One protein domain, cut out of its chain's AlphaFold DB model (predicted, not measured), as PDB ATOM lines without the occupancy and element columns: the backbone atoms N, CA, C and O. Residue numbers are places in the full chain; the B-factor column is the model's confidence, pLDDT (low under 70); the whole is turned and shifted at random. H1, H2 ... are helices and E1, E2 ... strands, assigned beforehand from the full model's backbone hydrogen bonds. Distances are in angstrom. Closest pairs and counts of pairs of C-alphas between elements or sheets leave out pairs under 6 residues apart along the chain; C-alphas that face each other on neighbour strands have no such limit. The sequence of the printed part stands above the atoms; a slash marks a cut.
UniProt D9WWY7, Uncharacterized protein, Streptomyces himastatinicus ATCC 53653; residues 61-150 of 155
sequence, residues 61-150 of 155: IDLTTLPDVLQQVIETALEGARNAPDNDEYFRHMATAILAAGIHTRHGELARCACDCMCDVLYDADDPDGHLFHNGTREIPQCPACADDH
ATOM      1  N   ILE A  61      33.186  36.991 -19.531       93.25
ATOM      2  CA  ILE A  61      32.663  37.680 -20.704       93.25
ATOM      3  C   ILE A  61      32.567  39.183 -20.470       93.25
ATOM      4  O   ILE A  61      32.104  39.636 -19.428       93.25
ATOM      5  N   ASP A  62      32.966  39.966 -21.468       93.25
ATOM      6  CA  ASP A  62      32.705  41.403 -21.498       93.25
ATOM      7  C   ASP A  62      31.252  41.642 -21.929       93.25
ATOM      8  O   ASP A  62      30.872  41.339 -23.067       93.25
ATOM      9  N   LEU A  63      30.439  42.188 -21.019       91.25
ATOM     10  CA  LEU A  63      29.019  42.455 -21.248       91.25
ATOM     11  C   LEU A  63      28.793  43.341 -22.483       91.25
ATOM     12  O   LEU A  63      27.836  43.114 -23.221       91.25
ATOM     13  N   THR A  64      29.695  44.284 -22.767       90.94
ATOM     14  CA  THR A  64      29.560  45.231 -23.891       90.94
ATOM     15  C   THR A  64      29.710  44.565 -25.260       90.94
ATOM     16  O   THR A  64      29.270  45.106 -26.275       90.94
ATOM     17  N   THR A  65      30.294  43.365 -25.300       93.44
ATOM     18  CA  THR A  65      30.456  42.581 -26.533       93.44
ATOM     19  C   THR A  65      29.208  41.777 -26.896       93.44
ATOM     20  O   THR A  65      29.099  41.268 -28.017       93.44
ATOM     21  N   LEU A  66      28.254  41.658 -25.968       92.50
ATOM     22  CA  LEU A  66      27.002  40.950 -26.191       92.50
ATOM     23  C   LEU A  66      25.998  41.819 -26.964       92.50
ATOM     24  O   LEU A  66      26.003  43.039 -26.835       92.50
ATOM     25  N   PRO A  67      25.074  41.217 -27.735       95.19
ATOM     26  CA  PRO A  67      23.916  41.932 -28.264       95.19
ATOM     27  C   PRO A  67      23.126  42.643 -27.156       95.19
ATOM     28  O   PRO A  67      22.866  42.034 -26.119       95.19
ATOM     29  N   ASP A  68      22.642  43.862 -27.413       94.12
ATOM     30  CA  ASP A  68      21.893  44.691 -26.445       94.12
ATOM     31  C   ASP A  68      20.743  43.944 -25.750       94.12
ATOM     32  O   ASP A  68      20.484  44.125 -24.564       94.12
ATOM     33  N   VAL A  69      20.059  43.059 -26.483       95.00
ATOM     34  CA  VAL A  69      18.975  42.234 -25.931       95.00
ATOM     35  C   VAL A  69      19.491  41.293 -24.840       95.00
ATOM     36  O   VAL A  69      18.827  41.121 -23.822       95.00
ATOM     37  N   LEU A  70      20.667  40.686 -25.026       94.81
ATOM     38  CA  LEU A  70      21.276  39.833 -24.004       94.81
ATOM     39  C   LEU A  70      21.795  40.663 -22.832       94.81
ATOM     40  O   LEU A  70      21.589  40.252 -21.693       94.81
ATOM     41  N   GLN A  71      22.369  41.843 -23.089       95.00
ATOM     42  CA  GLN A  71      22.770  42.765 -22.021       95.00
ATOM     43  C   GLN A  71      21.582  43.107 -21.110       95.00
ATOM     44  O   GLN A  71      21.655  42.901 -19.903       95.00
ATOM     45  N   GLN A  72      20.441  43.496 -21.689       96.50
ATOM     46  CA  GLN A  72      19.221  43.812 -20.931       96.50
ATOM     47  C   GLN A  72      18.677  42.619 -20.139       96.50
ATOM     48  O   GLN A  72      18.225  42.787 -19.004       96.50
ATOM     49  N   VAL A  73      18.701  41.412 -20.717       96.31
ATOM     50  CA  VAL A  73      18.273  40.190 -20.014       96.31
ATOM     51  C   VAL A  73      19.169  39.926 -18.809       96.31
ATOM     52  O   VAL A  73      18.657  39.624 -17.732       96.31
ATOM     53  N   ILE A  74      20.483  40.063 -18.977       95.25
ATOM     54  CA  ILE A  74      21.452  39.860 -17.903       95.25
ATOM     55  C   ILE A  74      21.262  40.908 -16.809       95.25
ATOM     56  O   ILE A  74      21.125  40.538 -15.648       95.25
ATOM     57  N   GLU A  75      21.178  42.192 -17.152       94.44
ATOM     58  CA  GLU A  75      20.960  43.268 -16.179       94.44
ATOM     59  C   GLU A  75      19.652  43.081 -15.406       94.44
ATOM     60  O   GLU A  75      19.641  43.155 -14.179       94.44
ATOM     61  N   THR A  76      18.566  42.744 -16.106       96.25
ATOM     62  CA  THR A  76      17.268  42.463 -15.474       96.25
ATOM     63  C   THR A  76      17.353  41.259 -14.537       96.25
ATOM     64  O   THR A  76      16.756  41.262 -13.462       96.25
ATOM     65  N   ALA A  77      18.089  40.217 -14.926       95.56
ATOM     66  CA  ALA A  77      18.283  39.039 -14.095       95.56
ATOM     67  C   ALA A  77      19.139  39.352 -12.858       95.56
ATOM     68  O   ALA A  77      18.755  38.971 -11.758       95.56
ATOM     69  N   LEU A  78      20.245  40.084 -13.003       93.44
ATOM     70  CA  LEU A  78      21.092  40.491 -11.876       93.44
ATOM     71  C   LEU A  78      20.332  41.391 -10.894       93.44
ATOM     72  O   LEU A  78      20.445  41.209  -9.681       93.44
ATOM     73  N   GLU A  79      19.506  42.305 -11.400       94.19
ATOM     74  CA  GLU A  79      18.643  43.138 -10.562       94.19
ATOM     75  C   GLU A  79      17.542  42.317  -9.872       94.19
ATOM     76  O   GLU A  79      17.236  42.530  -8.700       94.19
ATOM     77  N   GLY A  80      16.979  41.318 -10.556       94.19
ATOM     78  CA  GLY A  80      16.053  40.363  -9.945       94.19
ATOM     79  C   GLY A  80      16.700  39.548  -8.822       94.19
ATOM     80  O   GLY A  80      16.113  39.402  -7.755       94.19
ATOM     81  N   ALA A  81      17.933  39.075  -9.021       93.19
ATOM     82  CA  ALA A  81      18.679  38.351  -7.993       93.19
ATOM     83  C   ALA A  81      18.985  39.231  -6.775       93.19
ATOM     84  O   ALA A  81      18.850  38.770  -5.643       93.19
ATOM     85  N   ARG A  82      19.347  40.504  -6.991       87.62
ATOM     86  CA  ARG A  82      19.569  41.483  -5.915       87.62
ATOM     87  C   ARG A  82      18.331  41.650  -5.031       87.62
ATOM     88  O   ARG A  82      18.465  41.766  -3.817       87.62
ATOM     89  N   ASN A  83      17.149  41.665  -5.642       93.94
ATOM     90  CA  ASN A  83      15.877  41.915  -4.962       93.94
ATOM     91  C   ASN A  83      15.121  40.632  -4.579       93.94
ATOM     92  O   ASN A  83      13.956  40.704  -4.175       93.94
ATOM     93  N   ALA A  84      15.746  39.463  -4.726       94.31
ATOM     94  CA  ALA A  84      15.103  38.187  -4.464       94.31
ATOM     95  C   ALA A  84      14.735  38.045  -2.967       94.31
ATOM     96  O   ALA A  84      15.579  38.280  -2.100       94.31
ATOM     97  N   PRO A  85      13.496  37.636  -2.635       92.12
ATOM     98  CA  PRO A  85      13.052  37.452  -1.254       92.12
ATOM     99  C   PRO A  85      13.579  36.154  -0.626       92.12
ATOM    100  O   PRO A  85      13.556  36.009   0.598       92.12
ATOM    101  N   ASP A  86      14.009  35.202  -1.454       93.50
ATOM    102  CA  ASP A  86      14.504  33.897  -1.045       93.50
ATOM    103  C   ASP A  86      15.559  33.348  -2.021       93.50
ATOM    104  O   ASP A  86      15.800  33.882  -3.107       93.50
ATOM    105  N   ASN A  87      16.200  32.256  -1.603       91.94
ATOM    106  CA  ASN A  87      17.274  31.618  -2.358       91.94
ATOM    107  C   ASN A  87      16.790  31.023  -3.687       91.94
ATOM    108  O   ASN A  87      17.541  31.020  -4.659       91.94
ATOM    109  N   ASP A  88      15.559  30.517  -3.754       93.62
ATOM    110  CA  ASP A  88      15.049  29.874  -4.968       93.62
ATOM    111  C   ASP A  88      14.842  30.912  -6.077       93.62
ATOM    112  O   ASP A  88      15.156  30.667  -7.245       93.62
ATOM    113  N   GLU A  89      14.331  32.094  -5.731       92.44
ATOM    114  CA  GLU A  89      14.244  33.230  -6.646       92.44
ATOM    115  C   GLU A  89      15.622  33.757  -7.049       92.44
ATOM    116  O   GLU A  89      15.871  33.942  -8.245       92.44
ATOM    117  N   TYR A  90      16.541  33.888  -6.091       94.44
ATOM    118  CA  TYR A  90      17.927  34.271  -6.361       94.44
ATOM    119  C   TYR A  90      18.583  33.345  -7.398       94.44
ATOM    120  O   TYR A  90      19.062  33.810  -8.437       94.44
ATOM    121  N   PHE A  91      18.535  32.025  -7.181       92.69
ATOM    122  CA  PHE A  91      19.168  31.059  -8.082       92.69
ATOM    123  C   PHE A  91      18.493  30.996  -9.455       92.69
ATOM    124  O   PHE A  91      19.178  30.794 -10.458       92.69
ATOM    125  N   ARG A  92      17.173  31.213  -9.548       94.88
ATOM    126  CA  ARG A  92      16.485  31.333 -10.851       94.88
ATOM    127  C   ARG A  92      17.004  32.524 -11.653       94.88
ATOM    128  O   ARG A  92      17.234  32.404 -12.862       94.88
ATOM    129  N   HIS A  93      17.190  33.661 -10.995       95.88
ATOM    130  CA  HIS A  93      17.738  34.851 -11.626       95.88
ATOM    131  C   HIS A  93      19.206  34.658 -12.031       95.88
ATOM    132  O   HIS A  93      19.545  34.909 -13.188       95.88
ATOM    133  N   MET A  94      20.046  34.107 -11.150       94.50
ATOM    134  CA  MET A  94      21.443  33.787 -11.474       94.50
ATOM    135  C   MET A  94      21.559  32.810 -12.648       94.50
ATOM    136  O   MET A  94      22.290  33.078 -13.599       94.50
ATOM    137  N   ALA A  95      20.765  31.737 -12.664       93.56
ATOM    138  CA  ALA A  95      20.730  30.800 -13.786       93.56
ATOM    139  C   ALA A  95      20.337  31.487 -15.105       93.56
ATOM    140  O   ALA A  95      20.908  31.187 -16.153       93.56
ATOM    141  N   THR A  96      19.397  32.435 -15.063       94.94
ATOM    142  CA  THR A  96      19.005  33.215 -16.246       94.94
ATOM    143  C   THR A  96      20.162  34.074 -16.755       94.94
ATOM    144  O   THR A  96      20.441  34.060 -17.954       94.94
ATOM    145  N   ALA A  97      20.863  34.773 -15.858       94.94
ATOM    146  CA  ALA A  97      22.028  35.582 -16.210       94.94
ATOM    147  C   ALA A  97      23.154  34.724 -16.814       94.94
ATOM    148  O   ALA A  97      23.663  35.057 -17.881       94.94
ATOM    149  N   ILE A  98      23.474  33.580 -16.199       92.88
ATOM    150  CA  ILE A  98      24.501  32.633 -16.671       92.88
ATOM    151  C   ILE A  98      24.170  32.108 -18.071       92.88
ATOM    152  O   ILE A  98      25.023  32.121 -18.960       92.88
ATOM    153  N   LEU A  99      22.922  31.683 -18.290       93.06
ATOM    154  CA  LEU A  99      22.478  31.179 -19.591       93.06
ATOM    155  C   LEU A  99      22.517  32.260 -20.676       93.06
ATOM    156  O   LEU A  99      22.893  31.962 -21.809       93.06
ATOM    157  N   ALA A 100      22.137  33.496 -20.347       93.62
ATOM    158  CA  ALA A 100      22.159  34.614 -21.288       93.62
ATOM    159  C   ALA A 100      23.587  35.079 -21.613       93.62
ATOM    160  O   ALA A 100      23.875  35.402 -22.764       93.62
ATOM    161  N   ALA A 101      24.476  35.077 -20.617       91.19
ATOM    162  CA  ALA A 101      25.886  35.415 -20.771       91.19
ATOM    163  C   ALA A 101      26.686  34.311 -21.484       91.19
ATOM    164  O   ALA A 101      27.722  34.589 -22.080       91.19
ATOM    165  N   GLY A 102      26.209  33.062 -21.462       91.12
ATOM    166  CA  GLY A 102      26.893  31.942 -22.109       91.12
ATOM    167  C   GLY A 102      28.205  31.564 -21.419       91.12
ATOM    168  O   GLY A 102      29.132  31.111 -22.083       91.12
ATOM    169  N   ILE A 103      28.278  31.755 -20.103       88.31
ATOM    170  CA  ILE A 103      29.458  31.474 -19.278       88.31
ATOM    171  C   ILE A 103      29.267  30.213 -18.436       88.31
ATOM    172  O   ILE A 103      28.149  29.840 -18.078       88.31
ATOM    173  N   HIS A 104      30.364  29.523 -18.142       87.12
ATOM    174  CA  HIS A 104      30.392  28.443 -17.164       87.12
ATOM    175  C   HIS A 104      30.676  29.008 -15.777       87.12
ATOM    176  O   HIS A 104      31.581  29.821 -15.626       87.12
ATOM    177  N   THR A 105      29.958  28.517 -14.770       85.50
ATOM    178  CA  THR A 105      30.244  28.804 -13.363       85.50
ATOM    179  C   THR A 105      30.337  27.503 -12.580       85.50
ATOM    180  O   THR A 105      29.626  26.532 -12.876       85.50
ATOM    181  N   ARG A 106      31.215  27.461 -11.575       84.12
ATOM    182  CA  ARG A 106      31.402  26.269 -10.738       84.12
ATOM    183  C   ARG A 106      30.241  26.056  -9.769       84.12
ATOM    184  O   ARG A 106      29.833  24.911  -9.569       84.12
ATOM    185  N   HIS A 107      29.711  27.133  -9.188       82.94
ATOM    186  CA  HIS A 107      28.659  27.059  -8.164       82.94
ATOM    187  C   HIS A 107      27.386  27.841  -8.506       82.94
ATOM    188  O   HIS A 107      26.501  27.953  -7.663       82.94
ATOM    189  N   GLY A 108      27.233  28.307  -9.748       85.44
ATOM    190  CA  GLY A 108      25.991  28.952 -10.177       85.44
ATOM    191  C   GLY A 108      25.905  30.441  -9.853       85.44
ATOM    192  O   GLY A 108      24.807  30.985  -9.894       85.44
ATOM    193  N   GLU A 109      27.031  31.097  -9.573       87.50
ATOM    194  CA  GLU A 109      27.073  32.517  -9.221       87.50
ATOM    195  C   GLU A 109      27.978  33.313 -10.152       87.50
ATOM    196  O   GLU A 109      28.985  32.818 -10.658       87.50
ATOM    197  N   LEU A 110      27.586  34.565 -10.373       91.38
ATOM    198  CA  LEU A 110      28.314  35.514 -11.197       91.38
ATOM    199  C   LEU A 110      28.742  36.713 -10.380       91.38
ATOM    200  O   LEU A 110      27.956  37.273  -9.615       91.38
ATOM    201  N   ALA A 111      29.963  37.157 -10.636       91.25
ATOM    202  CA  ALA A 111      30.451  38.445 -10.198       91.25
ATOM    203  C   ALA A 111      30.550  39.388 -11.401       91.25
ATOM    204  O   ALA A 111      30.974  39.000 -12.490       91.25
ATOM    205  N   ARG A 112      30.169  40.652 -11.196       93.12
ATOM    206  CA  ARG A 112      30.520  41.750 -12.102       93.12
ATOM    207  C   ARG A 112      31.725  42.455 -11.520       93.12
ATOM    208  O   ARG A 112      31.699  42.844 -10.354       93.12
ATOM    209  N   CYS A 113      32.762  42.616 -12.328       92.81
ATOM    210  CA  CYS A 113      33.929  43.386 -11.943       92.81
ATOM    211  C   CYS A 113      33.503  44.825 -11.582       92.81
ATOM    212  O   CYS A 113      32.688  45.442 -12.264       92.81
ATOM    213  N   ALA A 114      34.004  45.327 -10.455       90.88
ATOM    214  CA  ALA A 114      33.623  46.616  -9.880       90.88
ATOM    215  C   ALA A 114      34.856  47.456  -9.489       90.88
ATOM    216  O   ALA A 114      34.794  48.258  -8.557       90.88
ATOM    217  N   CYS A 115      35.979  47.255 -10.196       87.25
ATOM    218  CA  CYS A 115      37.173  48.106 -10.110       87.25
ATOM    219  C   CYS A 115      36.838  49.573 -10.463       87.25
ATOM    220  O   CYS A 115      35.857  49.863 -11.149       87.25
ATOM    221  N   ASP A 116      37.761  50.486 -10.161       85.81
ATOM    222  CA  ASP A 116      37.686  51.887 -10.613       85.81
ATOM    223  C   ASP A 116      37.951  52.068 -12.126       85.81
ATOM    224  O   ASP A 116      37.821  53.161 -12.672       85.81
ATOM    225  N   CYS A 117      38.333  50.995 -12.817       84.62
ATOM    226  CA  CYS A 117      38.678  50.963 -14.234       84.62
ATOM    227  C   CYS A 117      37.471  50.881 -15.187       84.62
ATOM    228  O   CYS A 117      37.668  50.877 -16.400       84.62
ATOM    229  N   MET A 118      36.240  50.843 -14.657       81.38
ATOM    230  CA  MET A 118      34.997  50.722 -15.438       81.38
ATOM    231  C   MET A 118      34.947  49.454 -16.315       81.38
ATOM    232  O   MET A 118      34.467  49.490 -17.444       81.38
ATOM    233  N   CYS A 119      35.463  48.331 -15.806       90.12
ATOM    234  CA  CYS A 119      35.309  47.015 -16.431       90.12
ATOM    235  C   CYS A 119      33.832  46.581 -16.421       90.12
ATOM    236  O   CYS A 119      33.169  46.623 -15.387       90.12
ATOM    237  N   ASP A 120      33.342  46.060 -17.543       91.56
ATOM    238  CA  ASP A 120      32.004  45.455 -17.639       91.56
ATOM    239  C   ASP A 120      32.067  43.924 -17.758       91.56
ATOM    240  O   ASP A 120      31.156  43.269 -18.264       91.56
ATOM    241  N   VAL A 121      33.160  43.335 -17.266       94.81
ATOM    242  CA  VAL A 121      33.373  41.888 -17.283       94.81
ATOM    243  C   VAL A 121      32.505  41.203 -16.231       94.81
ATOM    244  O   VAL A 121      32.542  41.543 -15.042       94.81
ATOM    245  N   LEU A 122      31.754  40.202 -16.683       94.69
ATOM    246  CA  LEU A 122      31.093  39.198 -15.860       94.69
ATOM    247  C   LEU A 122      31.953  37.941 -15.820       94.69
ATOM    248  O   LEU A 122      32.449  37.507 -16.858       94.69
ATOM    249  N   TYR A 123      32.106  37.351 -14.642       94.00
ATOM    250  CA  TYR A 123      32.947  36.176 -14.444       94.00
ATOM    251  C   TYR A 123      32.378  35.236 -13.377       94.00
ATOM    252  O   TYR A 123      31.484  35.625 -12.616       94.00
ATOM    253  N   ASP A 124      32.867  33.994 -13.343       92.19
ATOM    254  CA  ASP A 124      32.565  33.047 -12.263       92.19
ATOM    255  C   ASP A 124      32.981  33.656 -10.916       92.19
ATOM    256  O   ASP A 124      34.143  34.007 -10.716       92.19
ATOM    257  N   ALA A 125      32.040  33.794  -9.982       90.75
ATOM    258  CA  ALA A 125      32.333  34.389  -8.677       90.75
ATOM    259  C   ALA A 125      33.379  33.584  -7.877       90.75
ATOM    260  O   ALA A 125      34.047  34.144  -7.007       90.75
ATOM    261  N   ASP A 126      33.540  32.295  -8.195       88.88
ATOM    262  CA  ASP A 126      34.536  31.393  -7.609       88.88
ATOM    263  C   ASP A 126      35.782  31.191  -8.488       88.88
ATOM    264  O   ASP A 126      36.531  30.220  -8.293       88.88
ATOM    265  N   ASP A 127      36.007  32.066  -9.473       89.38
ATOM    266  CA  ASP A 127      37.231  32.034 -10.267       89.38
ATOM    267  C   ASP A 127      38.456  32.188  -9.338       89.38
ATOM    268  O   ASP A 127      38.527  33.156  -8.575       89.38
ATOM    269  N   PRO A 128      39.414  31.234  -9.344       88.56
ATOM    270  CA  PRO A 128      40.574  31.274  -8.453       88.56
ATOM    271  C   PRO A 128      41.501  32.465  -8.711       88.56
ATOM    272  O   PRO A 128      42.255  32.835  -7.808       88.56
ATOM    273  N   ASP A 129      41.450  33.032  -9.915       89.81
ATOM    274  CA  ASP A 129      42.237  34.194 -10.316       89.81
ATOM    275  C   ASP A 129      41.437  35.500 -10.123       89.81
ATOM    276  O   ASP A 129      41.984  36.601 -10.203       89.81
ATOM    277  N   GLY A 130      40.145  35.394  -9.782       89.94
ATOM    278  CA  GLY A 130      39.326  36.509  -9.332       89.94
ATOM    279  C   GLY A 130      39.840  37.076  -8.008       89.94
ATOM    280  O   GLY A 130      40.313  36.359  -7.123       89.94
ATOM    281  N   HIS A 131      39.736  38.395  -7.842       91.69
ATOM    282  CA  HIS A 131      40.211  39.074  -6.640       91.69
ATOM    283  C   HIS A 131      39.081  39.809  -5.927       91.69
ATOM    284  O   HIS A 131      38.228  40.435  -6.552       91.69
ATOM    285  N   LEU A 132      39.094  39.756  -4.598       92.06
ATOM    286  CA  LEU A 132      38.185  40.504  -3.738       92.06
ATOM    287  C   LEU A 132      39.028  41.398  -2.829       92.06
ATOM    288  O   LEU A 132      39.896  40.910  -2.100       92.06
ATOM    289  N   PHE A 133      38.791  42.706  -2.868       89.12
ATOM    290  CA  PHE A 133      39.474  43.663  -1.994       89.12
ATOM    291  C   PHE A 133      38.476  44.569  -1.290       89.12
ATOM    292  O   PHE A 133      37.363  44.768  -1.762       89.12
ATOM    293  N   HIS A 134      38.866  45.131  -0.149       90.62
ATOM    294  CA  HIS A 134      37.992  46.013   0.615       90.62
ATOM    295  C   HIS A 134      38.389  47.476   0.398       90.62
ATOM    296  O   HIS A 134      39.508  47.873   0.713       90.62
ATOM    297  N   ASN A 135      37.471  48.302  -0.104       85.19
ATOM    298  CA  ASN A 135      37.753  49.713  -0.413       85.19
ATOM    299  C   ASN A 135      37.532  50.674   0.777       85.19
ATOM    300  O   ASN A 135      37.364  51.876   0.591       85.19
ATOM    301  N   GLY A 136      37.437  50.136   1.994       87.25
ATOM    302  CA  GLY A 136      37.097  50.871   3.215       87.25
ATOM    303  C   GLY A 136      35.595  50.917   3.524       87.25
ATOM    304  O   GLY A 136      35.232  51.122   4.680       87.25
ATOM    305  N   THR A 137      34.726  50.656   2.542       85.12
ATOM    306  CA  THR A 137      33.261  50.631   2.747       85.12
ATOM    307  C   THR A 137      32.617  49.284   2.466       85.12
ATOM    308  O   THR A 137      31.622  48.938   3.101       85.12
ATOM    309  N   ARG A 138      33.159  48.531   1.510       83.38
ATOM    310  CA  ARG A 138      32.636  47.232   1.107       83.38
ATOM    311  C   ARG A 138      33.716  46.408   0.427       83.38
ATOM    312  O   ARG A 138      34.764  46.920   0.026       83.38
ATOM    313  N   GLU A 139      33.407  45.133   0.275       89.38
ATOM    314  CA  GLU A 139      34.152  44.235  -0.594       89.38
ATOM    315  C   GLU A 139      33.825  44.549  -2.059       89.38
ATOM    316  O   GLU A 139      32.667  44.774  -2.423       89.38
ATOM    317  N   ILE A 140      34.865  44.612  -2.884       91.25
ATOM    318  CA  ILE A 140      34.819  44.956  -4.298       91.25
ATOM    319  C   ILE A 140      35.343  43.760  -5.098       91.25
ATOM    320  O   ILE A 140      36.529  43.430  -4.974       91.25
ATOM    321  N   PRO A 141      34.488  43.105  -5.901       92.81
ATOM    322  CA  PRO A 141      34.920  42.064  -6.824       92.81
ATOM    323  C   PRO A 141      35.717  42.666  -7.987       92.81
ATOM    324  O   PRO A 141      35.341  43.690  -8.565       92.81
ATOM    325  N   GLN A 142      36.811  42.014  -8.350       94.00
ATOM    326  CA  GLN A 142      37.676  42.354  -9.473       94.00
ATOM    327  C   GLN A 142      37.896  41.094 -10.321       94.00
ATOM    328  O   GLN A 142      38.292  40.058  -9.785       94.00
ATOM    329  N   CYS A 143      37.629  41.175 -11.631       94.25
ATOM    330  CA  CYS A 143      37.857  40.044 -12.538       94.25
ATOM    331  C   CYS A 143      39.357  39.711 -12.650       94.25
ATOM    332  O   CYS A 143      40.180  40.597 -12.386       94.25
ATOM    333  N   PRO A 144      39.714  38.488 -13.081       93.31
ATOM    334  CA  PRO A 144      41.104  38.058 -13.235       93.31
ATOM    335  C   PRO A 144      41.973  39.034 -14.035       93.31
ATOM    336  O   PRO A 144      43.008  39.480 -13.544       93.31
ATOM    337  N   ALA A 145      41.506  39.487 -15.203       91.56
ATOM    338  CA  ALA A 145      42.258  40.439 -16.029       91.56
ATOM    339  C   ALA A 145      42.584  41.748 -15.283       91.56
ATOM    340  O   ALA A 145      43.720  42.219 -15.273       91.56
ATOM    341  N   CYS A 146      41.598  42.322 -14.591       93.50
ATOM    342  CA  CYS A 146      41.804  43.533 -13.801       93.50
ATOM    343  C   CYS A 146      42.670  43.282 -12.561       93.50
ATOM    344  O   CYS A 146      43.380  44.188 -12.119       93.50
ATOM    345  N   ALA A 147      42.578  42.092 -11.965       92.25
ATOM    346  CA  ALA A 147      43.396  41.697 -10.827       92.25
ATOM    347  C   ALA A 147      44.875  41.571 -11.217       92.25
ATOM    348  O   ALA A 147      45.732  41.949 -10.419       92.25
ATOM    349  N   ASP A 148      45.164  41.126 -12.439       91.38
ATOM    350  CA  ASP A 148      46.519  41.073 -12.988       91.38
ATOM    351  C   ASP A 148      47.049  42.466 -13.364       91.38
ATOM    352  O   ASP A 148      48.168  42.829 -12.987       91.38
ATOM    353  N   ASP A 149      46.243  43.273 -14.060       91.06
ATOM    354  CA  ASP A 149      46.688  44.562 -14.606       91.06
ATOM    355  C   ASP A 149      46.812  45.663 -13.543       91.06
ATOM    356  O   ASP A 149      47.742  46.476 -13.565       91.06
ATOM    357  N   HIS A 150      45.854  45.735 -12.617       89.44
ATOM    358  CA  HIS A 150      45.773  46.812 -11.631       89.44
ATOM    359  C   HIS A 150      45.094  46.335 -10.341       89.44
ATOM    360  O   HIS A 150      44.051  46.844  -9.907       89.44
TER     361      HIS A 150
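This is residues 61 to 150 of the 155 residues of an uncharacterized protein of Streptomyces himastatinicus ATCC 53653 (UniProt D9WWY7). A small strand hairpin, E1 and E2, makes the middle; a helical hairpin, H1 and H2, lies at one end, with H2 toward those strands, and a second strand hairpin, E3 and E4, lies at the other end with the short helix H3. The printed part has 90 residues with three named helices and four named strands, in the order H1, H2, E1, E2, E3, E4, H3. The two sheets, E1 - E2 and E3 - E4, are antiparallel, and the class is mixed, helices and strands. The whole is compact, with a radius of gyration of the C-alphas of 12.9 A and spans of 33 by 29 by 23 A.

E1, residues 110 to 112, and E2, residues 121 to 124, form an antiparallel hairpin at 152 degrees, with N 111 and O 123 within hydrogen-bond range at 2.9 A. Residues 61 to 62 pair antiparallel with residues 121 to 122 of E2. The closest C-alphas of E1 and H2, residues 87 to 101, are those of Leu 110 and Met 94, 7.1 A apart. H1, residues 68 to 82, touches H2 in a helical hairpin, opposite ways at a shallow tilt of 19 degrees; their closest C-alphas, of Ala 81 and Tyr 90, are 4.5 A apart. E3, residues 131 to 134, and E4, residues 139 to 142, form an antiparallel hairpin at 150 degrees, with N 140 and O 133 at 2.7 A, within hydrogen-bond range. The closest C-alphas of E1 and E4, of Ala 111 and Pro 141, are 6.7 A apart. Those of E3 and H3, residues 144 to 150, are of His 131 and Ala 147, 5.9 A apart. In H1, H2 and H3 every O i to N i+4 pair is within hydrogen-bond range.

H1 begins at C-alpha 68 (21.893, 44.691, -26.445) and is 20.9 A long; H2 is 20.7 A long. H3 ends at C-alpha 150 (45.773, 46.812, -11.631).

The C-alphas farthest apart, of Pro 85 and Asp 149, are 36.9 A apart. The printed part has no cut, no link is long, and no printed residue has a pLDDT under 70.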